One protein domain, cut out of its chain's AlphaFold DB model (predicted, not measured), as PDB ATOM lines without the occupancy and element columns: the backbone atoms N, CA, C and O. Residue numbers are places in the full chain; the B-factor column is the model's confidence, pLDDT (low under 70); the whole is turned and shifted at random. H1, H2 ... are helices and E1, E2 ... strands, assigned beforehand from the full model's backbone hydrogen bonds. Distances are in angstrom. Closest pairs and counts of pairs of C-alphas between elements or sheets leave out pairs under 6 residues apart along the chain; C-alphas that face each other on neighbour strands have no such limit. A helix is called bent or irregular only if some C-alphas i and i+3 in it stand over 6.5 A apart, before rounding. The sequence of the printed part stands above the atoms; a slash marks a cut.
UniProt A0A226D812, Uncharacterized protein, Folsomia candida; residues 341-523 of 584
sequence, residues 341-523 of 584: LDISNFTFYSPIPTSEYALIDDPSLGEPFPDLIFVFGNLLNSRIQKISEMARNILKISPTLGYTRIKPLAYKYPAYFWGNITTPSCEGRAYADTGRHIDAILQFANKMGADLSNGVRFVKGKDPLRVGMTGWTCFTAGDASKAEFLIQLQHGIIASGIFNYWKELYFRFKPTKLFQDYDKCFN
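Overview. This is residues 341 to 523 of the 584 residues of an uncharacterized protein of Folsomia candida (UniProt A0A226D812). A small sheet of three parallel strands, E2, E1 and E3, is the core of a body with H2 over one face and H4 over the other; H3 folds back on H2. From this body E4 runs out to H6, and H7 leads back to H8 and H9 near H4 and H5, a long open loop in which residues 476 to 482, 492 to 498 and 500 to 511 stick out. The printed part has 183 residues, with nine named helices and four named strands in the order E1 H1 H2 H3 E2 H4 E3 H5 E4 H6 H7 H8 H9; the class is mixed, helices and strands. It is only just loose, close to compact, with a radius of gyration of the C-alphas of 19.5 A and spans of 62 by 41 by 37 A.

Along the chain. The sheet holds E1, residues 347 to 351, from C-alpha 347 at (358.447, 279.175, 412.547), E2, residues 406 to 409, and E3, residues 429 to 434, 17.0 A long. The helices are H1, residues 354 to 361; H2, 371 to 379; H3, 385 to 394; H4, 414 to 422; H5, 435 to 451, 24.8 A long; H6, 480 to 495, 21.5 A; H7, 498 to 509, 16.7 A; H8, 515 to 518; and H9, 520 to 523, ending at C-alpha 523 at (341.258, 300.563, 423.031). E4, residues 465 to 475, measures 27.4 A and bends by 62 degrees at residue 472. H1 and H6 are irregular, C-alphas 355 and 358 and C-alphas 482 and 485 each being 7.3 A apart.

Arrangement. E1 is the inner strand; N 407 and O 348 are 2.8 A apart toward E2, and N 349 and O 430 2.8 A toward E3. E1, H1 H2 H3, E2 form a strand-helix-strand unit, parallel neighbour strands with helices between; E2, H4, E3 form a split one, with E1 between its strands and a right-handed crossover. H2 and H4 lie on opposite faces, at heights of 10.0 A and 9.6 A over the sheet. H2 and H3 are a helical hairpin and touch, closest at the C-alphas of Phe 376 and Ala 391, 5.1 A. H5 only grazes the sheet with residues 438 to 441, and touches H8 with residues 441 to 444 alone, closest at the C-alphas of Phe 444 and Gln 516, 6.1 A. H6 and H7 are close but not clearly touching, closest at the C-alphas of Ile 493 and Phe 499, 5.8 A. Every O i to N i+4 pair is within hydrogen-bond range in H2, H3, H4 and H7, against 11 of 13 in H5, 9 of 12 in H6 and 1 of 4 in H1, which has 4 of 5 O i to N i+3 pairs within range; H8 and H9 are too short for an O i to N i+4 pair.

Size, cuts and confidence. The C-alphas farthest apart, those of Ser 453 and Asp 479, are 64.5 A apart. The printed part has no cut, and its long links are H3 to E2 and H5 to E4. The pLDDT is under 70 at residue 453 and residues 475 to 482.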
ATOM      1  N   LEU A 341     366.671 285.815 405.547       97.81
ATOM      2  CA  LEU A 341     367.675 284.763 405.366       97.81
ATOM      3  C   LEU A 341     368.256 284.310 406.714       97.81
ATOM      4  O   LEU A 341     368.470 283.110 406.908       97.81
ATOM      5  N   ASP A 342     368.422 285.245 407.654       98.00
ATOM      6  CA  ASP A 342     368.967 284.986 408.995       98.00
ATOM      7  C   ASP A 342     368.016 284.125 409.844       98.00
ATOM      8  O   ASP A 342     368.449 283.391 410.729       98.00
ATOM      9  N   ILE A 343     366.715 284.177 409.540       97.62
ATOM     10  CA  ILE A 343     365.646 283.462 410.253       97.62
ATOM     11  C   ILE A 343     364.991 282.372 409.399       97.62
ATOM     12  O   ILE A 343     363.863 281.955 409.650       97.62
ATOM     13  N   SER A 344     365.703 281.853 408.399       97.12
ATOM     14  CA  SER A 344     365.199 280.802 407.500       97.12
ATOM     15  C   SER A 344     364.767 279.509 408.218       97.12
ATOM     16  O   SER A 344     363.977 278.732 407.674       97.12
ATOM     17  N   ASN A 345     365.253 279.284 409.444       97.50
ATOM     18  CA  ASN A 345     364.904 278.151 410.305       97.50
ATOM     19  C   ASN A 345     363.782 278.423 411.315       97.50
ATOM     20  O   ASN A 345     363.459 277.534 412.100       97.50
ATOM     21  N   PHE A 346     363.187 279.613 411.294       98.19
ATOM     22  CA  PHE A 346     362.145 279.988 412.241       98.19
ATOM     23  C   PHE A 346     360.782 279.436 411.813       98.19
ATOM     24  O   PHE A 346     360.539 279.134 410.642       98.19
ATOM     25  N   THR A 347     359.880 279.331 412.785       98.06
ATOM     26  CA  THR A 347     358.447 279.175 412.547       98.06
ATOM     27  C   THR A 347     357.824 280.560 412.421       98.06
ATOM     28  O   THR A 347     357.896 281.380 413.339       98.06
ATOM     29  N   PHE A 348     357.224 280.816 411.265       98.38
ATOM     30  CA  PHE A 348     356.563 282.060 410.924       98.38
ATOM     31  C   PHE A 348     355.075 281.993 411.246       98.38
ATOM     32  O   PHE A 348     354.369 281.104 410.774       98.38
ATOM     33  N   TYR A 349     354.589 282.978 411.985       98.25
ATOM     34  CA  TYR A 349     353.168 283.248 412.153       98.25
ATOM     35  C   TYR A 349     352.762 284.331 411.160       98.25
ATOM     36  O   TYR A 349     353.421 285.365 411.078       98.25
ATOM     37  N   SER A 350     351.703 284.098 410.392       98.12
ATOM     38  CA  SER A 350     351.242 285.017 409.345       98.12
ATOM     39  C   SER A 350     349.750 285.268 409.476       98.12
ATOM     40  O   SER A 350     349.025 284.343 409.854       98.12
ATOM     41  N   PRO A 351     349.270 286.475 409.123       97.62
ATOM     42  CA  PRO A 351     347.844 286.739 409.074       97.62
ATOM     43  C   PRO A 351     347.130 285.791 408.100       97.62
ATOM     44  O   PRO A 351     347.696 285.393 407.075       97.62
ATOM     45  N   ILE A 352     345.888 285.455 408.443       96.62
ATOM     46  CA  ILE A 352     344.902 284.839 407.550       96.62
ATOM     47  C   ILE A 352     343.862 285.889 407.128       96.62
ATOM     48  O   ILE A 352     343.609 286.834 407.888       96.62
ATOM     49  N   PRO A 353     343.245 285.767 405.942       92.62
ATOM     50  CA  PRO A 353     342.221 286.707 405.506       92.62
ATOM     51  C   PRO A 353     340.986 286.645 406.415       92.62
ATOM     52  O   PRO A 353     340.629 285.600 406.955       92.62
ATOM     53  N   THR A 354     340.277 287.770 406.554       89.38
ATOM     54  CA  THR A 354     339.104 287.874 407.444       89.38
ATOM     55  C   THR A 354     337.980 286.902 407.089       89.38
ATOM     56  O   THR A 354     337.210 286.521 407.964       89.38
ATOM     57  N   SER A 355     337.881 286.495 405.819       87.62
ATOM     58  CA  SER A 355     336.927 285.483 405.347       87.62
ATOM     59  C   SER A 355     337.187 284.089 405.923       87.62
ATOM     60  O   SER A 355     336.277 283.270 405.944       87.62
ATOM     61  N   GLU A 356     338.404 283.820 406.396       94.12
ATOM     62  CA  GLU A 356     338.819 282.522 406.934       94.12
ATOM     63  C   GLU A 356     338.814 282.481 408.467       94.12
ATOM     64  O   GLU A 356     339.161 281.464 409.058       94.12
ATOM     65  N   TYR A 357     338.394 283.555 409.147       94.12
ATOM     66  CA  TYR A 357     338.369 283.584 410.616       94.12
ATOM     67  C   TYR A 357     337.471 282.492 411.213       94.12
ATOM     68  O   TYR A 357     337.806 281.947 412.260       94.12
ATOM     69  N   ALA A 358     336.391 282.118 410.522       93.88
ATOM     70  CA  ALA A 358     335.517 281.025 410.941       93.88
ATOM     71  C   ALA A 358     336.242 279.668 411.026       93.88
ATOM     72  O   ALA A 358     335.860 278.842 411.844       93.88
ATOM     73  N   LEU A 359     337.312 279.452 410.247       94.31
ATOM     74  CA  LEU A 359     338.109 278.216 410.287       94.31
ATOM     75  C   LEU A 359     338.984 278.122 411.548       94.31
ATOM     76  O   LEU A 359     339.351 277.030 411.967       94.31
ATOM     77  N   ILE A 360     339.340 279.262 412.156       93.94
ATOM     78  CA  ILE A 360     340.010 279.275 413.465       93.94
ATOM     79  C   ILE A 360     338.999 278.998 414.580       93.94
ATOM     80  O   ILE A 360     339.330 278.315 415.547       93.94
ATOM     81  N   ASP A 361     337.787 279.533 414.438       93.62
ATOM     82  CA  ASP A 361     336.722 279.405 415.436       93.62
ATOM     83  C   ASP A 361     336.163 277.975 415.462       93.62
ATOM     84  O   ASP A 361     335.892 277.436 416.534       93.62
ATOM     85  N   ASP A 362     336.048 277.351 414.288       95.06
ATOM     86  CA  ASP A 362     335.612 275.972 414.103       95.06
ATOM     87  C   ASP A 362     336.595 275.197 413.202       95.06
ATOM     88  O   ASP A 362     336.445 275.171 411.973       95.06
ATOM     89  N   PRO A 363     337.587 274.507 413.801       92.75
ATOM     90  CA  PRO A 363     338.555 273.694 413.066       92.75
ATOM     91  C   PRO A 363     337.937 272.542 412.261       92.75
ATOM     92  O   PRO A 363     338.613 271.966 411.408       92.75
ATOM     93  N   SER A 364     336.670 272.173 412.505       94.31
ATOM     94  CA  SER A 364     335.999 271.119 411.731       94.31
ATOM     95  C   SER A 364     335.705 271.539 410.285       94.31
ATOM     96  O   SER A 364     335.559 270.680 409.414       94.31
ATOM     97  N   LEU A 365     335.673 272.850 410.015       92.81
ATOM     98  CA  LEU A 365     335.466 273.412 408.679       92.81
ATOM     99  C   LEU A 365     336.715 273.319 407.787       92.81
ATOM    100  O   LEU A 365     336.599 273.435 406.565       92.81
ATOM    101  N   GLY A 366     337.896 273.103 408.372       92.94
ATOM    102  CA  GLY A 366     339.166 272.959 407.662       92.94
ATOM    103  C   GLY A 366     340.305 273.768 408.283       92.94
ATOM    104  O   GLY A 366     340.157 274.392 409.329       92.94
ATOM    105  N   GLU A 367     341.460 273.765 407.615       92.56
ATOM    106  CA  GLU A 367     342.624 274.555 408.028       92.56
ATOM    107  C   GLU A 367     342.683 275.882 407.254       92.56
ATOM    108  O   GLU A 367     342.551 275.875 406.026       92.56
ATOM    109  N   PRO A 368     342.904 277.022 407.931       94.56
ATOM    110  CA  PRO A 368     343.066 278.300 407.252       94.56
ATOM    111  C   PRO A 368     344.437 278.403 406.573       94.56
ATOM    112  O   PRO A 368     345.430 277.837 407.040       94.56
ATOM    113  N   PHE A 369     344.510 279.186 405.498       94.38
ATOM    114  CA  PHE A 369     345.708 279.362 404.682       94.38
ATOM    115  C   PHE A 369     346.347 280.737 404.934       94.38
ATOM    116  O   PHE A 369     345.838 281.761 404.480       94.38
ATOM    117  N   PRO A 370     347.499 280.797 405.628       95.88
ATOM    118  CA  PRO A 370     348.225 282.047 405.814       95.88
ATOM    119  C   PRO A 370     348.703 282.649 404.488       95.88
ATOM    120  O   PRO A 370     349.281 281.949 403.651       95.88
ATOM    121  N   ASP A 371     348.587 283.974 404.355       93.12
ATOM    122  CA  ASP A 371     349.025 284.734 403.171       93.12
ATOM    123  C   ASP A 371     350.487 284.449 402.782       93.12
ATOM    124  O   ASP A 371     350.858 284.430 401.602       93.12
ATOM    125  N   LEU A 372     351.328 284.186 403.785       95.62
ATOM    126  CA  LEU A 372     352.752 283.926 403.625       95.62
ATOM    127  C   LEU A 372     353.065 282.646 402.820       95.62
ATOM    128  O   LEU A 372     354.138 282.551 402.222       95.62
ATOM    129  N   ILE A 373     352.134 281.684 402.739       96.06
ATOM    130  CA  ILE A 373     352.290 280.499 401.875       96.06
ATOM    131  C   ILE A 373     352.382 280.932 400.413       96.06
ATOM    132  O   ILE A 373     353.286 280.502 399.693       96.06
ATOM    133  N   PHE A 374     351.488 281.821 399.974       92.19
ATOM    134  CA  PHE A 374     351.494 282.325 398.602       92.19
ATOM    135  C   PHE A 374     352.767 283.123 398.333       92.19
ATOM    136  O   PHE A 374     353.429 282.904 397.321       92.19
ATOM    137  N   VAL A 375     353.162 283.986 399.273       93.00
ATOM    138  CA  VAL A 375     354.413 284.759 399.227       93.00
ATOM    139  C   VAL A 375     355.619 283.857 398.958       93.00
ATOM    140  O   VAL A 375     356.310 284.047 397.955       93.00
ATOM    141  N   PHE A 376     355.859 282.841 399.792       95.31
ATOM    142  CA  PHE A 376     357.001 281.949 399.588       95.31
ATOM    143  C   PHE A 376     356.830 281.039 398.374       95.31
ATOM    144  O   PHE A 376     357.824 280.732 397.715       95.31
ATOM    145  N   GLY A 377     355.598 280.656 398.021       94.19
ATOM    146  CA  GLY A 377     355.327 279.823 396.846       94.19
ATOM    147  C   GLY A 377     355.808 280.493 395.564       94.19
ATOM    148  O   GLY A 377     356.345 279.848 394.665       94.19
ATOM    149  N   ASN A 378     355.708 281.817 395.519       89.44
ATOM    150  CA  ASN A 378     356.209 282.620 394.416       89.44
ATOM    151  C   ASN A 378     357.737 282.748 394.418       89.44
ATOM    152  O   ASN A 378     358.371 282.679 393.363       89.44
ATOM    153  N   LEU A 379     358.339 282.846 395.603       92.75
ATOM    154  CA  LEU A 379     359.789 282.938 395.778       92.75
ATOM    155  C   LEU A 379     360.541 281.634 395.464       92.75
ATOM    156  O   LEU A 379     361.753 281.682 395.252       92.75
ATOM    157  N   LEU A 380     359.847 280.493 395.347       94.31
ATOM    158  CA  LEU A 380     360.435 279.230 394.875       94.31
ATOM    159  C   LEU A 380     361.110 279.359 393.500       94.31
ATOM    160  O   LEU A 380     362.087 278.660 393.239       94.31
ATOM    161  N   ASN A 381     360.616 280.266 392.648       88.81
ATOM    162  CA  ASN A 381     361.144 280.524 391.305       88.81
ATOM    163  C   ASN A 381     362.116 281.718 391.255       88.81
ATOM    164  O   ASN A 381     362.418 282.226 390.176       88.81
ATOM    165  N   SER A 382     362.575 282.216 392.407       88.56
ATOM    166  CA  SER A 382     363.536 283.319 392.451       88.56
ATOM    167  C   SER A 382     364.858 282.926 391.784       88.56
ATOM    168  O   SER A 382     365.387 281.843 392.031       88.56
ATOM    169  N   ARG A 383     365.437 283.841 390.993       90.19
ATOM    170  CA  ARG A 383     366.786 283.681 390.410       90.19
ATOM    171  C   ARG A 383     367.886 283.666 391.472       90.19
ATOM    172  O   ARG A 383     368.982 283.177 391.223       90.19
ATOM    173  N   ILE A 384     367.606 284.215 392.653       92.75
ATOM    174  CA  ILE A 384     368.549 284.240 393.768       92.75
ATOM    175  C   ILE A 384     368.419 282.912 394.516       92.75
ATOM    176  O   ILE A 384     367.475 282.716 395.285       92.75
ATOM    177  N   GLN A 385     369.393 282.020 394.316       96.25
ATOM    178  CA  GLN A 385     369.390 280.658 394.862       96.25
ATOM    179  C   GLN A 385     369.072 280.621 396.366       96.25
ATOM    180  O   GLN A 385     368.148 279.912 396.764       96.25
ATOM    181  N   LYS A 386     369.728 281.467 397.175       96.81
ATOM    182  CA  LYS A 386     369.496 281.565 398.631       96.81
ATOM    183  C   LYS A 386     368.031 281.840 398.998       96.81
ATOM    184  O   LYS A 386     367.521 281.274 399.959       96.81
ATOM    185  N   ILE A 387     367.337 282.683 398.228       95.44
ATOM    186  CA  ILE A 387     365.916 282.997 398.457       95.44
ATOM    187  C   ILE A 387     365.042 281.796 398.094       95.44
ATOM    188  O   ILE A 387     364.131 281.459 398.846       95.44
ATOM    189  N   SER A 388     365.332 281.126 396.973       95.56
ATOM    190  CA  SER A 388     364.588 279.928 396.567       95.56
ATOM    191  C   SER A 388     364.760 278.770 397.562       95.56
ATOM    192  O   SER A 388     363.795 278.080 397.877       95.56
ATOM    193  N   GLU A 389     365.963 278.584 398.116       97.75
ATOM    194  CA  GLU A 389     366.258 277.574 399.138       97.75
ATOM    195  C   GLU A 389     365.566 277.894 400.463       97.75
ATOM    196  O   GLU A 389     364.925 277.021 401.045       97.75
ATOM    197  N   MET A 390     365.612 279.157 400.899       97.38
ATOM    198  CA  MET A 390     364.839 279.630 402.047       97.38
ATOM    199  C   MET A 390     363.341 279.355 401.856       97.38
ATOM    200  O   MET A 390     362.709 278.790 402.746       97.38
ATOM    201  N   ALA A 391     362.777 279.687 400.690       97.19
ATOM    202  CA  ALA A 391     361.372 279.435 400.385       97.19
ATOM    203  C   ALA A 391     361.028 277.934 400.422       97.19
ATOM    204  O   ALA A 391     360.024 277.563 401.026       97.19
ATOM    205  N   ARG A 392     361.878 277.057 399.857       97.88
ATOM    206  CA  ARG A 392     361.708 275.589 399.941       97.88
ATOM    207  C   ARG A 392     361.733 275.091 401.383       97.88
ATOM    208  O   ARG A 392     360.905 274.266 401.754       97.88
ATOM    209  N   ASN A 393     362.657 275.602 402.193       97.81
ATOM    210  CA  ASN A 393     362.788 275.218 403.595       97.81
ATOM    211  C   ASN A 393     361.563 275.632 404.418       97.81
ATOM    212  O   ASN A 393     361.081 274.848 405.233       97.81
ATOM    213  N   ILE A 394     361.044 276.842 404.195       97.62
ATOM    214  CA  ILE A 394     359.868 277.361 404.905       97.62
ATOM    215  C   ILE A 394     358.584 276.639 404.459       97.62
ATOM    216  O   ILE A 394     357.749 276.299 405.295       97.62
ATOM    217  N   LEU A 395     358.445 276.329 403.166       97.62
ATOM    218  CA  LEU A 395     357.294 275.604 402.611       97.62
ATOM    219  C   LEU A 395     357.353 274.083 402.802       97.62
ATOM    220  O   LEU A 395     356.571 273.359 402.190       97.62
ATOM    221  N   LYS A 396     358.260 273.568 403.636       97.44
ATOM    222  CA  LYS A 396     358.351 272.132 403.901       97.44
ATOM    223  C   LYS A 396     357.084 271.627 404.606       97.44
ATOM    224  O   LYS A 396     356.803 271.982 405.759       97.44
ATOM    225  N   ILE A 397     356.356 270.756 403.910       96.81
ATOM    226  CA  ILE A 397     355.137 270.100 404.392       96.81
ATOM    227  C   ILE A 397     355.512 268.784 405.081       96.81
ATOM    228  O   ILE A 397     356.251 267.967 404.529       96.81
ATOM    229  N   SER A 398     355.000 268.583 406.293       97.00
ATOM    230  CA  SER A 398     354.962 267.288 406.967       97.00
ATOM    231  C   SER A 398     353.643 266.585 406.632       97.00
ATOM    232  O   SER A 398     352.600 267.234 406.727       97.00
ATOM    233  N   PRO A 399     353.643 265.275 406.322       95.62
ATOM    234  CA  PRO A 399     352.414 264.525 406.058       95.62
ATOM    235  C   PRO A 399     351.381 264.591 407.191       95.62
ATOM    236  O   PRO A 399     350.192 264.475 406.935       95.62
ATOM    237  N   THR A 400     351.831 264.770 408.437       94.62
ATOM    238  CA  THR A 400     350.970 264.740 409.631       94.62
ATOM    239  C   THR A 400     350.605 266.115 410.178       94.62
ATOM    240  O   THR A 400     349.584 266.250 410.836       94.62
ATOM    241  N   LEU A 401     351.447 267.129 409.952       92.19
ATOM    242  CA  LEU A 401     351.333 268.449 410.598       92.19
ATOM    243  C   LEU A 401     351.131 269.597 409.600       92.19
ATOM    244  O   LEU A 401     351.192 270.766 409.993       92.19
ATOM    245  N   GLY A 402     350.987 269.280 408.310       94.44
ATOM    246  CA  GLY A 402     350.928 270.274 407.247       94.44
ATOM    247  C   GLY A 402     352.216 271.099 407.179       94.44
ATOM    248  O   GLY A 402     353.327 270.575 407.321       94.44
ATOM    249  N   TYR A 403     352.091 272.408 406.970       96.00
ATOM    250  CA  TYR A 403     353.242 273.310 406.984       96.00
ATOM    251  C   TYR A 403     353.879 273.357 408.379       96.00
ATOM    252  O   TYR A 403     353.274 273.762 409.376       96.00
ATOM    253  N   THR A 404     355.141 272.936 408.445       96.38
ATOM    254  CA  THR A 404     355.879 272.855 409.715       96.38
ATOM    255  C   THR A 404     356.336 274.226 410.209       96.38
ATOM    256  O   THR A 404     356.302 274.476 411.410       96.38
ATOM    257  N   ARG A 405     356.710 275.121 409.285       97.56
ATOM    258  CA  ARG A 405     357.313 276.433 409.579       97.56
ATOM    259  C   ARG A 405     356.416 277.631 409.284       97.56
ATOM    260  O   ARG A 405     356.859 278.753 409.484       97.56
ATOM    261  N   ILE A 406     355.186 277.434 408.816       97.94
ATOM    262  CA  ILE A 406     354.211 278.520 408.662       97.94
ATOM    263  C   ILE A 406     352.968 278.143 409.454       97.94
ATOM    264  O   ILE A 406     352.430 277.053 409.269       97.94
ATOM    265  N   LYS A 407     352.524 279.042 410.332       97.50
ATOM    266  CA  LYS A 407     351.329 278.877 411.154       97.50
ATOM    267  C   LYS A 407     350.360 280.050 410.947       97.50
ATOM    268  O   LYS A 407     350.806 281.196 410.828       97.50
ATOM    269  N   PRO A 408     349.048 279.777 410.879       97.50
ATOM    270  CA  PRO A 408     348.034 280.809 410.710       97.50
ATOM    271  C   PRO A 408     347.856 281.624 411.985       97.50
ATOM    272  O   PRO A 408     348.021 281.124 413.098       97.50
ATOM    273  N   LEU A 409     347.491 282.891 411.813       97.38
ATOM    274  CA  LEU A 409     347.169 283.798 412.899       97.38
ATOM    275  C   LEU A 409     346.076 284.770 412.445       97.38
ATOM    276  O   LEU A 409     346.172 285.335 411.363       97.38
ATOM    277  N   ALA A 410     345.042 284.997 413.250       97.12
ATOM    278  CA  ALA A 410     344.018 286.000 412.946       97.12
ATOM    279  C   ALA A 410     344.176 287.231 413.833       97.12
ATOM    280  O   ALA A 410     344.358 287.103 415.045       97.12
ATOM    281  N   TYR A 411     344.003 288.428 413.258       97.44
ATOM    282  CA  TYR A 411     344.039 289.675 414.033       97.44
ATOM    283  C   TYR A 411     342.957 289.746 415.109       97.44
ATOM    284  O   TYR A 411     343.164 290.383 416.138       97.44
ATOM    285  N   LYS A 412     341.834 289.041 414.896       96.31
ATOM    286  CA  LYS A 412     340.721 288.916 415.849       96.31
ATOM    287  C   LYS A 412     341.159 288.349 417.208       96.31
ATOM    288  O   LYS A 412     340.482 288.608 418.199       96.31
ATOM    289  N   TYR A 413     342.287 287.632 417.271       96.69
ATOM    290  CA  TYR A 413     342.792 286.980 418.482       96.69
ATOM    291  C   TYR A 413     344.187 287.485 418.893       96.69
ATOM    292  O   TYR A 413     345.174 286.759 418.745       96.69
ATOM    293  N   PRO A 414     344.307 288.693 419.481       96.31
ATOM    294  CA  PRO A 414     345.588 289.211 419.978       96.31
ATOM    295  C   PRO A 414     346.264 288.288 421.005       96.31
ATOM    296  O   PRO A 414     347.488 288.172 421.035       96.31
ATOM    297  N   ALA A 415     345.474 287.557 421.799       95.12
ATOM    298  CA  ALA A 415     345.988 286.556 422.733       95.12
ATOM    299  C   ALA A 415     346.754 285.423 422.025       95.12
ATOM    300  O   ALA A 415     347.745 284.932 422.558       95.12
ATOM    301  N   TYR A 416     346.340 285.037 420.811       95.69
ATOM    302  CA  TYR A 416     347.039 284.016 420.027       95.69
ATOM    303  C   TYR A 416     348.348 284.558 419.470       95.69
ATOM    304  O   TYR A 416     349.331 283.826 419.453       95.69
ATOM    305  N   PHE A 417     348.391 285.831 419.059       96.31
ATOM    306  CA  PHE A 417     349.647 286.479 418.670       96.31
ATOM    307  C   PHE A 417     350.649 286.394 419.820       96.31
ATOM    308  O   PHE A 417     351.757 285.888 419.649       96.31
ATOM    309  N   TRP A 418     350.226 286.812 421.013       94.38
ATOM    310  CA  TRP A 418     351.098 286.816 422.175       94.38
ATOM    311  C   TRP A 418     351.520 285.405 422.592       94.38
ATOM    312  O   TRP A 418     352.714 285.117 422.652       94.38
ATOM    313  N   GLY A 419     350.556 284.514 422.840       94.94
ATOM    314  CA  GLY A 419     350.820 283.151 423.292       94.94
ATOM    315  C   GLY A 419     351.691 282.387 422.302       94.94
ATOM    316  O   GLY A 419     352.752 281.887 422.661       94.94
ATOM    317  N   ASN A 420     351.323 282.385 421.023       96.56
ATOM    318  CA  ASN A 420     352.039 281.583 420.039       96.56
ATOM    319  C   ASN A 420     353.453 282.090 419.749       96.56
ATOM    320  O   ASN A 420     354.305 281.288 419.379       96.56
ATOM    321  N   ILE A 421     353.743 283.383 419.900       96.19
ATOM    322  CA  ILE A 421     355.091 283.893 419.610       96.19
ATOM    323  C   ILE A 421     355.982 283.876 420.853       96.19
ATOM    324  O   ILE A 421     357.185 283.670 420.718       96.19
ATOM    325  N   THR A 422     355.418 284.061 422.051       95.25
ATOM    326  CA  THR A 422     356.214 284.220 423.279       95.25
ATOM    327  C   THR A 422     356.335 282.958 424.135       95.25
ATOM    328  O   THR A 422     357.327 282.846 424.854       95.25
ATOM    329  N   THR A 423     355.399 281.995 424.070       92.88
ATOM    330  CA  THR A 423     355.379 280.837 424.990       92.88
ATOM    331  C   THR A 423     355.696 279.496 424.308       92.88
ATOM    332  O   THR A 423     355.151 279.189 423.250       92.88
ATOM    333  N   PRO A 424     356.543 278.624 424.892       92.31
ATOM    334  CA  PRO A 424     357.294 278.811 426.135       92.31
ATOM    335  C   PRO A 424     358.520 279.723 425.973       92.31
ATOM    336  O   PRO A 424     359.013 280.246 426.965       92.31
ATOM    337  N   SER A 425     359.006 279.924 424.746       93.88
ATOM    338  CA  SER A 425     360.099 280.846 424.446       93.88
ATOM    339  C   SER A 425     359.893 281.530 423.095       93.88
ATOM    340  O   SER A 425     359.231 281.003 422.197       93.88
ATOM    341  N   CYS A 426     360.516 282.700 422.949       94.56
ATOM    342  CA  CYS A 426     360.596 283.452 421.696       94.56
ATOM    343  C   CYS A 426     361.519 282.814 420.646       94.56
ATOM    344  O   CYS A 426     361.582 283.280 419.508       94.56
ATOM    345  N   GLU A 427     362.307 281.812 421.032       96.62
ATOM    346  CA  GLU A 427     363.383 281.285 420.203       96.62
ATOM    347  C   GLU A 427     362.835 280.560 418.970       96.62
ATOM    348  O   GLU A 427     361.926 279.732 419.056       96.62
ATOM    349  N   GLY A 428     363.376 280.900 417.796       96.94
ATOM    350  CA  GLY A 428     362.961 280.300 416.532       96.94
ATOM    351  C   GLY A 428     361.550 280.688 416.083       96.94
ATOM    352  O   GLY A 428     360.957 279.961 415.286       96.94
ATOM    353  N   ARG A 429     360.990 281.803 416.576       97.94
ATOM    354  CA  ARG A 429     359.648 282.279 416.208       97.94
ATOM    355  C   ARG A 429     359.681 283.705 415.683       97.94
ATOM    356  O   ARG A 429     360.375 284.578 416.212       97.94
ATOM    357  N   ALA A 430     358.914 283.943 414.630       98.25
ATOM    358  CA  ALA A 430     358.730 285.268 414.066       98.25
ATOM    359  C   ALA A 430     357.291 285.443 413.587       98.25
ATOM    360  O   ALA A 430     356.670 284.509 413.093       98.25
ATOM    361  N   TYR A 431     356.768 286.653 413.706       98.44
ATOM    362  CA  TYR A 431     355.556 287.063 413.013       98.44
ATOM    363  C   TYR A 431     355.939 287.761 411.717       98.44
ATOM    364  O   TYR A 431     356.806 288.625 411.753       98.44
ATOM    365  N   ALA A 432     355.328 287.409 410.590       98.31
ATOM    366  CA  ALA A 432     355.630 288.000 409.291       98.31
ATOM    367  C   ALA A 432     354.367 288.507 408.598       98.31
ATOM    368  O   ALA A 432     353.345 287.827 408.553       98.31
ATOM    369  N   ASP A 433     354.468 289.711 408.042       98.06
ATOM    370  CA  ASP A 433     353.373 290.433 407.395       98.06
ATOM    371  C   ASP A 433     353.950 291.532 406.485       98.06
ATOM    372  O   ASP A 433     355.169 291.703 406.376       98.06
ATOM    373  N   THR A 434     353.093 292.307 405.830       96.44
ATOM    374  CA  THR A 434     353.478 293.506 405.091       96.44
ATOM    375  C   THR A 434     354.210 294.497 406.001       96.44
ATOM    376  O   THR A 434     353.875 294.673 407.173       96.44
ATOM    377  N   GLY A 435     355.205 295.201 405.457       96.38
ATOM    378  CA  GLY A 435     356.023 296.143 406.223       96.38
ATOM    379  C   GLY A 435     355.196 297.216 406.942       96.38
ATOM    380  O   GLY A 435     355.510 297.549 408.081       96.38
ATOM    381  N   ARG A 436     354.104 297.685 406.315       94.56
ATOM    382  CA  ARG A 436     353.176 298.663 406.910       94.56
ATOM    383  C   ARG A 436     352.470 298.103 408.149       94.56
ATOM    384  O   ARG A 436     352.402 298.788 409.165       94.56
ATOM    385  N   HIS A 437     351.966 296.869 408.085       96.62
ATOM    386  CA  HIS A 437     351.330 296.232 409.239       96.62
ATOM    387  C   HIS A 437     352.340 295.943 410.348       96.62
ATOM    388  O   HIS A 437     352.049 296.203 411.511       96.62
ATOM    389  N   ILE A 438     353.547 295.484 409.999       97.94
ATOM    390  CA  ILE A 438     354.625 295.256 410.967       97.94
ATOM    391  C   ILE A 438     354.947 296.529 411.761       97.94
ATOM    392  O   ILE A 438     355.087 296.456 412.980       97.94
ATOM    393  N   ASP A 439     355.018 297.691 411.108       95.94
ATOM    394  CA  ASP A 439     355.280 298.968 411.785       95.94
ATOM    395  C   ASP A 439     354.171 299.359 412.771       95.94
ATOM    396  O   ASP A 439     354.461 299.820 413.876       95.94
ATOM    397  N   ALA A 440     352.908 299.131 412.402       94.56
ATOM    398  CA  ALA A 440     351.767 299.385 413.278       94.56
ATOM    399  C   ALA A 440     351.714 298.399 414.463       94.56
ATOM    400  O   ALA A 440     351.510 298.801 415.608       94.56
ATOM    401  N   ILE A 441     351.955 297.112 414.201       96.94
ATOM    402  CA  ILE A 441     351.904 296.039 415.204       96.94
ATOM    403  C   ILE A 441     353.089 296.120 416.170       96.94
ATOM    404  O   ILE A 441     352.941 295.767 417.335       96.94
ATOM    405  N   LEU A 442     354.254 296.612 415.738       96.31
ATOM    406  CA  LEU A 442     355.442 296.738 416.588       96.31
ATOM    407  C   LEU A 442     355.169 297.568 417.848       96.31
ATOM    408  O   LEU A 442     355.621 297.208 418.935       96.31
ATOM    409  N   GLN A 443     354.433 298.674 417.706       93.62
ATOM    410  CA  GLN A 443     354.081 299.538 418.836       93.62
ATOM    411  C   GLN A 443     353.169 298.802 419.820       93.62
ATOM    412  O   GLN A 443     353.441 298.788 421.021       93.62
ATOM    413  N   PHE A 444     352.140 298.130 419.300       94.62
ATOM    414  CA  PHE A 444     351.233 297.292 420.080       94.62
ATOM    415  C   PHE A 444     351.978 296.170 420.821       94.62
ATOM    416  O   PHE A 444     351.850 296.038 422.037       94.62
ATOM    417  N   ALA A 445     352.814 295.410 420.113       95.50
ATOM    418  CA  ALA A 445     353.548 294.275 420.662       95.50
ATOM    419  C   ALA A 445     354.521 294.692 421.777       95.50
ATOM    420  O   ALA A 445     354.623 294.010 422.796       95.50
ATOM    421  N   ASN A 446     355.208 295.829 421.620       94.19
ATOM    422  CA  ASN A 446     356.114 296.347 422.646       94.19
ATOM    423  C   ASN A 446     355.383 296.932 423.860       94.19
ATOM    424  O   ASN A 446     355.899 296.808 424.969       94.19
ATOM    425  N   LYS A 447     354.197 297.528 423.676       92.31
ATOM    426  CA  LYS A 447     353.351 297.969 424.796       92.31
ATOM    427  C   LYS A 447     352.879 296.763 425.615       92.31
ATOM    428  O   LYS A 447     353.144 296.701 426.807       92.31
ATOM    429  N   MET A 448     352.321 295.751 424.947       91.69
ATOM    430  CA  MET A 448     351.895 294.498 425.589       91.69
ATOM    431  C   MET A 448     353.041 293.808 426.340       91.69
ATOM    432  O   MET A 448     352.865 293.336 427.462       91.69
ATOM    433  N   GLY A 449     354.243 293.781 425.755       90.88
ATOM    434  CA  GLY A 449     355.416 293.187 426.397       90.88
ATOM    435  C   GLY A 449     355.973 293.953 427.593       90.88
ATOM    436  O   GLY A 449     356.611 293.337 428.450       90.88
ATOM    437  N   ALA A 450     355.716 295.260 427.677       89.88
ATOM    438  CA  ALA A 450     356.033 296.055 428.858       89.88
ATOM    439  C   ALA A 450     355.073 295.745 430.020       89.88
ATOM    440  O   ALA A 450     355.533 295.591 431.149       89.88
ATOM    441  N   ASP A 451     353.778 295.585 429.731       86.94
ATOM    442  CA  ASP A 451     352.737 295.372 430.746       86.94
ATOM    443  C   ASP A 451     352.786 293.961 431.361       86.94
ATOM    444  O   ASP A 451     352.568 293.781 432.558       86.94
ATOM    445  N   LEU A 452     353.127 292.939 430.568       81.50
ATOM    446  CA  LEU A 452     353.060 291.522 430.965       81.50
ATOM    447  C   LEU A 452     354.229 291.031 431.847       81.50
ATOM    448  O   LEU A 452     354.482 289.831 431.916       81.50
ATOM    449  N   SER A 453     354.937 291.925 432.549       58.47
ATOM    450  CA  SER A 453     356.027 291.662 433.523       58.47
ATOM    451  C   SER A 453     357.270 290.896 433.027       58.47
ATOM    452  O   SER A 453     358.316 290.942 433.670       58.47
ATOM    453  N   ASN A 454     357.219 290.274 431.847       76.44
ATOM    454  CA  ASN A 454     358.323 289.494 431.284       76.44
ATOM    455  C   ASN A 454     359.347 290.355 430.523       76.44
ATOM    456  O   ASN A 454     360.363 289.840 430.061       76.44
ATOM    457  N   GLY A 455     359.076 291.656 430.345       87.31
ATOM    458  CA  GLY A 455     359.984 292.597 429.680       87.31
ATOM    459  C   GLY A 455     360.315 292.234 428.228       87.31
ATOM    460  O   GLY A 455     361.349 292.667 427.710       87.31
ATOM    461  N   VAL A 456     359.468 291.425 427.582       92.50
ATOM    462  CA  VAL A 456     359.670 290.953 426.210       92.50
ATOM    463  C   VAL A 456     359.569 292.144 425.268       92.50
ATOM    464  O   VAL A 456     358.592 292.887 425.288       92.50
ATOM    465  N   ARG A 457     360.584 292.319 424.422       94.50
ATOM    466  CA  ARG A 457     360.597 293.350 423.384       94.50
ATOM    467  C   ARG A 457     360.682 292.702 422.018       94.50
ATOM    468  O   ARG A 457     361.484 291.800 421.792       94.50
ATOM    469  N   PHE A 458     359.859 293.199 421.113       95.94
ATOM    470  CA  PHE A 458     359.861 292.835 419.714       95.94
ATOM    471  C   PHE A 458     360.716 293.817 418.930       95.94
ATOM    472  O   PHE A 458     360.694 295.030 419.155       95.94
ATOM    473  N   VAL A 459     361.451 293.272 417.974       96.44
ATOM    474  CA  VAL A 459     362.254 294.026 417.017       96.44
ATOM    475  C   VAL A 459     361.857 293.632 415.607       96.44
ATOM    476  O   VAL A 459     361.554 292.472 415.321       96.44
ATOM    477  N   LYS A 460     361.846 294.638 414.738       97.25
ATOM    478  CA  LYS A 460     361.583 294.514 413.309       97.25
ATOM    479  C   LYS A 460     362.878 294.174 412.569       97.25
ATOM    480  O   LYS A 460     363.921 294.752 412.879       97.25
ATOM    481  N   GLY A 461     362.801 293.293 411.574       97.19
ATOM    482  CA  GLY A 461     363.906 293.055 410.642       97.19
ATOM    483  C   GLY A 461     364.300 294.333 409.888       97.19
ATOM    484  O   GLY A 461     363.443 295.098 409.437       97.19
ATOM    485  N   LYS A 462     365.600 294.594 409.740       96.56
ATOM    486  CA  LYS A 462     366.091 295.787 409.028       96.56
ATOM    487  C   LYS A 462     365.848 295.699 407.523       96.56
ATOM    488  O   LYS A 462     365.474 296.697 406.912       96.56
ATOM    489  N   ASP A 463     365.989 294.502 406.961       97.12
ATOM    490  CA  ASP A 463     365.932 294.253 405.525       97.12
ATOM    491  C   ASP A 463     364.611 293.562 405.155       97.12
ATOM    492  O   ASP A 463     364.465 292.347 405.341       97.12
ATOM    493  N   PRO A 464     363.616 294.308 404.635       97.00
ATOM    494  CA  PRO A 464     362.355 293.713 404.229       97.00
ATOM    495  C   PRO A 464     362.543 292.787 403.019       97.00
ATOM    496  O   PRO A 464     363.278 293.088 402.076       97.00
ATOM    497  N   LEU A 465     361.807 291.679 403.012       96.25
ATOM    498  CA  LEU A 465     361.735 290.764 401.884       96.25
ATOM    499  C   LEU A 465     360.865 291.377 400.789       96.25
ATOM    500  O   LEU A 465     359.658 291.553 400.951       96.25
ATOM    501  N   ARG A 466     361.488 291.682 399.653       94.06
ATOM    502  CA  ARG A 466     360.784 292.119 398.446       94.06
ATOM    503  C   ARG A 466     360.168 290.894 397.784       94.06
ATOM    504  O   ARG A 466     360.884 290.088 397.196       94.06
ATOM    505  N   VAL A 467     358.857 290.733 397.923       88.19
ATOM    506  CA  VAL A 467     358.160 289.525 397.450       88.19
ATOM    507  C   VAL A 467     357.688 289.685 396.013       88.19
ATOM    508  O   VAL A 467     357.681 288.729 395.240       88.19
ATOM    509  N   GLY A 468     357.307 290.900 395.640       84.75
ATOM    510  CA  GLY A 468     356.804 291.165 394.308       84.75
ATOM    511  C   GLY A 468     356.371 292.602 394.128       84.75
ATOM    512  O   GLY A 468     356.629 293.483 394.952       84.75
ATOM    513  N   MET A 469     355.704 292.821 393.009       87.50
ATOM    514  CA  MET A 469     355.118 294.102 392.662       87.50
ATOM    515  C   MET A 469     353.609 293.923 392.601       87.50
ATOM    516  O   MET A 469     353.108 292.902 392.143       87.50
ATOM    517  N   THR A 470     352.869 294.913 393.064       86.56
ATOM    518  CA  THR A 470     351.433 295.012 392.819       86.56
ATOM    519  C   THR A 470     351.257 295.869 391.583       86.56
ATOM    520  O   THR A 470     351.918 296.899 391.454       86.56
ATOM    521  N   GLY A 471     350.396 295.462 390.664       85.62
ATOM    522  CA  GLY A 471     350.260 296.178 389.408       85.62
ATOM    523  C   GLY A 471     349.172 295.619 388.515       85.62
ATOM    524  O   GLY A 471     348.565 294.588 388.809       85.62
ATOM    525  N   TRP A 472     348.892 296.349 387.446       83.81
ATOM    526  CA  TRP A 472     347.917 295.937 386.452       83.81
ATOM    527  C   TRP A 472     348.576 294.999 385.459       83.81
ATOM    528  O   TRP A 472     349.579 295.345 384.833       83.81
ATOM    529  N   THR A 473     348.005 293.809 385.313       78.12
ATOM    530  CA  THR A 473     348.424 292.865 384.279       78.12
ATOM    531  C   THR A 473     347.402 292.860 383.156       78.12
ATOM    532  O   THR A 473     346.243 292.501 383.380       78.12
ATOM    533  N   CYS A 474     347.834 293.226 381.952       73.69
ATOM    534  CA  CYS A 474     347.026 293.097 380.747       73.69
ATOM    535  C   CYS A 474     347.380 291.777 380.059       73.69
ATOM    536  O   CYS A 474     348.505 291.601 379.586       73.69
ATOM    537  N   PHE A 475     346.418 290.857 379.994       69.56
ATOM    538  CA  PHE A 475     346.513 289.664 379.156       69.56
ATOM    539  C   PHE A 475     345.775 289.943 377.851       69.56
ATOM    540  O   PHE A 475     344.568 289.739 377.752       69.56
ATOM    541  N   THR A 476     346.490 290.434 376.844       61.81
ATOM    542  CA  THR A 476     345.938 290.525 375.494       61.81
ATOM    543  C   THR A 476     346.376 289.292 374.723       61.81
ATOM    544  O   THR A 476     347.544 289.140 374.369       61.81
ATOM    545  N   ALA A 477     345.441 288.379 374.458       58.50
ATOM    546  CA  ALA A 477     345.631 287.351 373.442       58.50
ATOM    547  C   ALA A 477     345.619 288.036 372.059       58.50
ATOM    548  O   ALA A 477     344.603 288.046 371.371       58.50
ATOM    549  N   GLY A 478     346.710 288.722 371.704       56.31
ATOM    550  CA  GLY A 478     346.814 289.544 370.499       56.31
ATOM    551  C   GLY A 478     347.776 290.727 370.643       56.31
ATOM    552  O   GLY A 478     348.441 290.875 371.666       56.31
ATOM    553  N   ASP A 479     347.829 291.543 369.587       63.28
ATOM    554  CA  ASP A 479     348.728 292.690 369.420       63.28
ATOM    555  C   ASP A 479     348.699 293.659 370.619       63.28
ATOM    556  O   ASP A 479     347.694 294.317 370.903       63.28
ATOM    557  N   ALA A 480     349.846 293.722 371.291       65.00
ATOM    558  CA  ALA A 480     350.208 294.620 372.374       65.00
ATOM    559  C   ALA A 480     349.842 296.090 372.143       65.00
ATOM    560  O   ALA A 480     349.446 296.785 373.081       65.00
ATOM    561  N   SER A 481     349.965 296.551 370.895       68.56
ATOM    562  CA  SER A 481     349.733 297.945 370.505       68.56
ATOM    563  C   SER A 481     348.328 298.422 370.890       68.56
ATOM    564  O   SER A 481     348.123 299.578 371.254       68.56
ATOM    565  N   LYS A 482     347.352 297.507 370.930       68.69
ATOM    566  CA  LYS A 482     345.960 297.814 371.288       68.69
ATOM    567  C   LYS A 482     345.772 298.182 372.760       68.69
ATOM    568  O   LYS A 482     344.767 298.801 373.099       68.69
ATOM    569  N   ALA A 483     346.701 297.798 373.636       71.50
ATOM    570  CA  ALA A 483     346.669 298.143 375.057       71.50
ATOM    571  C   ALA A 483     347.520 299.379 375.398       71.50
ATOM    572  O   ALA A 483     347.441 299.860 376.527       71.50
ATOM    573  N   GLU A 484     348.297 299.915 374.449       77.56
ATOM    574  CA  GLU A 484     349.260 300.995 374.698       77.56
ATOM    575  C   GLU A 484     348.601 302.229 375.318       77.56
ATOM    576  O   GLU A 484     349.065 302.737 376.338       77.56
ATOM    577  N   PHE A 485     347.465 302.662 374.768       76.81
ATOM    578  CA  PHE A 485     346.740 303.818 375.288       76.81
ATOM    579  C   PHE A 485     346.254 303.610 376.733       76.81
ATOM    580  O   PHE A 485     346.387 304.502 377.571       76.81
ATOM    581  N   LEU A 486     345.723 302.423 377.053       73.88
ATOM    582  CA  LEU A 486     345.267 302.118 378.412       73.88
ATOM    583  C   LEU A 486     346.443 302.105 379.393       73.88
ATOM    584  O   LEU A 486     346.325 302.633 380.497       73.88
ATOM    585  N   ILE A 487     347.585 301.554 378.977       79.19
ATOM    586  CA  ILE A 487     348.815 301.551 379.773       79.19
ATOM    587  C   ILE A 487     349.295 302.986 380.014       79.19
ATOM    588  O   ILE A 487     349.616 303.325 381.152       79.19
ATOM    589  N   GLN A 488     349.296 303.848 378.989       83.19
ATOM    590  CA  GLN A 488     349.651 305.266 379.128       83.19
ATOM    591  C   GLN A 488     348.723 305.988 380.114       83.19
ATOM    592  O   GLN A 488     349.198 306.740 380.965       83.19
ATOM    593  N   LEU A 489     347.414 305.727 380.057       79.00
ATOM    594  CA  LEU A 489     346.447 306.326 380.975       79.00
ATOM    595  C   LEU A 489     346.654 305.847 382.414       79.00
ATOM    596  O   LEU A 489     346.728 306.661 383.333       79.00
ATOM    597  N   GLN A 490     346.775 304.534 382.620       82.12
ATOM    598  CA  GLN A 490     347.044 303.977 383.943       82.12
ATOM    599  C   GLN A 490     348.360 304.525 384.503       82.12
ATOM    600  O   GLN A 490     348.420 304.909 385.671       82.12
ATOM    601  N   HIS A 491     349.395 304.632 383.667       85.88
ATOM    602  CA  HIS A 491     350.656 305.257 384.043       85.88
ATOM    603  C   HIS A 491     350.456 306.725 384.436       85.88
ATOM    604  O   HIS A 491     350.962 307.138 385.473       85.88
ATOM    605  N   GLY A 492     349.646 307.484 383.691       85.50
ATOM    606  CA  GLY A 492     349.254 308.848 384.046       85.50
ATOM    607  C   GLY A 492     348.544 308.937 385.403       85.50
ATOM    608  O   GLY A 492     348.856 309.822 386.197       85.50
ATOM    609  N   ILE A 493     347.651 307.998 385.732       81.00
ATOM    610  CA  ILE A 493     346.945 307.951 387.030       81.00
ATOM    611  C   ILE A 493     347.912 307.645 388.189       81.00
ATOM    612  O   ILE A 493     347.765 308.202 389.282       81.00
ATOM    613  N   ILE A 494     348.911 306.783 387.971       84.81
ATOM    614  CA  ILE A 494     349.963 306.509 388.964       84.81
ATOM    615  C   ILE A 494     350.874 307.729 389.118       84.81
ATOM    616  O   ILE A 494     351.064 308.217 390.232       84.81
ATOM    617  N   ALA A 495     351.426 308.227 388.009       86.38
ATOM    618  CA  ALA A 495     352.430 309.287 387.983       86.38
ATOM    619  C   ALA A 495     351.881 310.628 388.492       86.38
ATOM    620  O   ALA A 495     352.601 311.375 389.145       86.38
ATOM    621  N   SER A 496     350.593 310.908 388.260       87.44
ATOM    622  CA  SER A 496     349.899 312.083 388.809       87.44
ATOM    623  C   SER A 496     349.640 312.000 390.319       87.44
ATOM    624  O   SER A 496     349.188 312.970 390.918       87.44
ATOM    625  N   GLY A 497     349.878 310.844 390.948       83.19
ATOM    626  CA  GLY A 497     349.597 310.619 392.365       83.19
ATOM    627  C   GLY A 497     348.116 310.401 392.687       83.19
ATOM    628  O   GLY A 497     347.798 310.118 393.841       83.19
ATOM    629  N   ILE A 498     347.219 310.450 391.693       78.75
ATOM    630  CA  ILE A 498     345.779 310.206 391.868       78.75
ATOM    631  C   ILE A 498     345.545 308.816 392.466       78.75
ATOM    632  O   ILE A 498     344.785 308.679 393.424       78.75
ATOM    633  N   PHE A 499     346.242 307.790 391.965       83.94
ATOM    634  CA  PHE A 499     346.155 306.442 392.533       83.94
ATOM    635  C   PHE A 499     346.503 306.423 394.030       83.94
ATOM    636  O   PHE A 499     345.749 305.876 394.836       83.94
ATOM    637  N   ASN A 500     347.631 307.034 394.407       84.00
ATOM    638  CA  ASN A 500     348.080 307.065 395.798       84.00
ATOM    639  C   ASN A 500     347.116 307.862 396.680       84.00
ATOM    640  O   ASN A 500     346.800 307.410 397.775       84.00
ATOM    641  N   TYR A 501     346.589 308.984 396.187       80.69
ATOM    642  CA  TYR A 501     345.565 309.754 396.886       80.69
ATOM    643  C   TYR A 501     344.346 308.889 397.219       80.69
ATOM    644  O   TYR A 501     343.960 308.795 398.383       80.69
ATOM    645  N   TRP A 502     343.773 308.198 396.229       79.31
ATOM    646  CA  TRP A 502     342.596 307.361 396.461       79.31
ATOM    647  C   TRP A 502     342.888 306.141 397.332       79.31
ATOM    648  O   TRP A 502     342.050 305.768 398.151       79.31
ATOM    649  N   LYS A 503     344.071 305.537 397.192       83.56
ATOM    650  CA  LYS A 503     344.521 304.422 398.032       83.56
ATOM    651  C   LYS A 503     344.586 304.834 399.500       83.56
ATOM    652  O   LYS A 503     344.013 304.159 400.352       83.56
ATOM    653  N   GLU A 504     345.255 305.944 399.795       83.19
ATOM    654  CA  GLU A 504     345.402 306.456 401.160       83.19
ATOM    655  C   GLU A 504     344.062 306.968 401.716       83.19
ATOM    656  O   GLU A 504     343.746 306.729 402.881       83.19
ATOM    657  N   LEU A 505     343.218 307.585 400.879       77.00
ATOM    658  CA  LEU A 505     341.851 307.957 401.251       77.00
ATOM    659  C   LEU A 505     341.035 306.719 401.638       77.00
ATOM    660  O   LEU A 505     340.427 306.685 402.706       77.00
ATOM    661  N   TYR A 506     341.055 305.676 400.807       79.75
ATOM    662  CA  TYR A 506     340.348 304.430 401.082       79.75
ATOM    663  C   TYR A 506     340.856 303.771 402.370       79.75
ATOM    664  O   TYR A 506     340.040 303.366 403.196       79.75
ATOM    665  N   PHE A 507     342.174 303.720 402.594       79.31
ATOM    666  CA  PHE A 507     342.742 303.179 403.832       79.31
ATOM    667  C   PHE A 507     342.402 304.001 405.072       79.31
ATOM    668  O   PHE A 507     342.214 303.420 406.136       79.31
ATOM    669  N   ARG A 508     342.266 305.327 404.954       76.56
ATOM    670  CA  ARG A 508     341.795 306.167 406.062       76.56
ATOM    671  C   ARG A 508     340.376 305.795 406.486       76.56
ATOM    672  O   ARG A 508     340.084 305.792 407.676       76.56
ATOM    673  N   PHE A 509     339.498 305.503 405.529       76.06
ATOM    674  CA  PHE A 509     338.113 305.156 405.839       76.06
ATOM    675  C   PHE A 509     337.959 303.700 406.244       76.06
ATOM    676  O   PHE A 509     337.247 303.410 407.194       76.06
ATOM    677  N   LYS A 510     338.634 302.782 405.562       78.12
ATOM    678  CA  LYS A 510     338.550 301.347 405.825       78.12
ATOM    679  C   LYS A 510     339.937 300.812 406.186       78.12
ATOM    680  O   LYS A 510     340.514 300.062 405.390       78.12
ATOM    681  N   PRO A 511     340.488 301.205 407.349       83.94
ATOM    682  CA  PRO A 511     341.763 300.672 407.787       83.94
ATOM    683  C   PRO A 511     341.625 299.164 407.980       83.94
ATOM    684  O   PRO A 511     340.603 298.666 408.467       83.94
ATOM    685  N   THR A 512     342.652 298.423 407.571       88.19
ATOM    686  CA  THR A 512     342.759 297.008 407.917       88.19
ATOM    687  C   THR A 512     342.815 296.913 409.433       88.19
ATOM    688  O   THR A 512     343.706 297.502 410.040       88.19
ATOM    689  N   LYS A 513     341.867 296.195 410.040       92.88
ATOM    690  CA  LYS A 513     341.878 295.982 411.487       92.88
ATOM    691  C   LYS A 513     343.017 295.034 411.859       92.88
ATOM    692  O   LYS A 513     343.047 293.904 411.372       92.88
ATOM    693  N   LEU A 514     343.920 295.499 412.708       96.06
ATOM    694  CA  LEU A 514     345.079 294.772 413.224       96.06
ATOM    695  C   LEU A 514     344.830 294.351 414.682       96.06
ATOM    696  O   LEU A 514     343.749 294.575 415.222       96.06
ATOM    697  N   PHE A 515     345.813 293.724 415.337       96.44
ATOM    698  CA  PHE A 515     345.653 293.199 416.703       96.44
ATOM    699  C   PHE A 515     345.175 294.259 417.704       96.44
ATOM    700  O   PHE A 515     344.269 293.993 418.492       96.44
ATOM    701  N   GLN A 516     345.734 295.469 417.632       94.69
ATOM    702  CA  GLN A 516     345.383 296.568 418.528       94.69
ATOM    703  C   GLN A 516     343.911 296.982 418.441       94.69
ATOM    704  O   GLN A 516     343.344 297.397 419.443       94.69
ATOM    705  N   ASP A 517     343.270 296.814 417.281       93.25
ATOM    706  CA  ASP A 517     341.871 297.204 417.090       93.25
ATOM    707  C   ASP A 517     340.904 296.215 417.759       93.25
ATOM    708  O   ASP A 517     339.760 296.564 418.060       93.25
ATOM    709  N   TYR A 518     341.355 294.977 417.987       93.75
ATOM    710  CA  TYR A 518     340.583 293.919 418.641       93.75
ATOM    711  C   TYR A 518     340.882 293.791 420.139       93.75
ATOM    712  O   TYR A 518     340.105 293.158 420.857       93.75
ATOM    713  N   ASP A 519     341.969 294.390 420.628       93.00
ATOM    714  CA  ASP A 519     342.318 294.349 422.043       93.00
ATOM    715  C   ASP A 519     341.595 295.449 422.838       93.00
ATOM    716  O   ASP A 519     341.834 296.647 422.679       93.00
ATOM    717  N   LYS A 520     340.699 295.034 423.741       90.12
ATOM    718  CA  LYS A 520     339.927 295.955 424.589       90.12
ATOM    719  C   LYS A 520     340.826 296.760 425.523       90.12
ATOM    720  O   LYS A 520     340.525 297.921 425.780       90.12
ATOM    721  N   CYS A 521     341.913 296.166 426.017       83.12
ATOM    722  CA  CYS A 521     342.849 296.852 426.904       83.12
ATOM    723  C   CYS A 521     343.527 298.019 426.180       83.12
ATOM    724  O   CYS A 521     343.607 299.122 426.719       83.12
ATOM    725  N   PHE A 522     343.932 297.799 424.927       82.00
ATOM    726  CA  PHE A 522     344.535 298.833 424.097       82.00
ATOM    727  C   PHE A 522     343.546 299.944 423.718       82.00
ATOM    728  O   PHE A 522     343.908 301.117 423.775       82.00
ATOM    729  N   ASN A 523     342.298 299.592 423.390       80.50
ATOM    730  CA  ASN A 523     341.258 300.563 423.031       80.50
ATOM    731  C   ASN A 523     340.770 301.411 424.220       80.50
ATOM    732  O   ASN A 523     340.357 302.551 424.022       80.50
TER     733      ASN A 523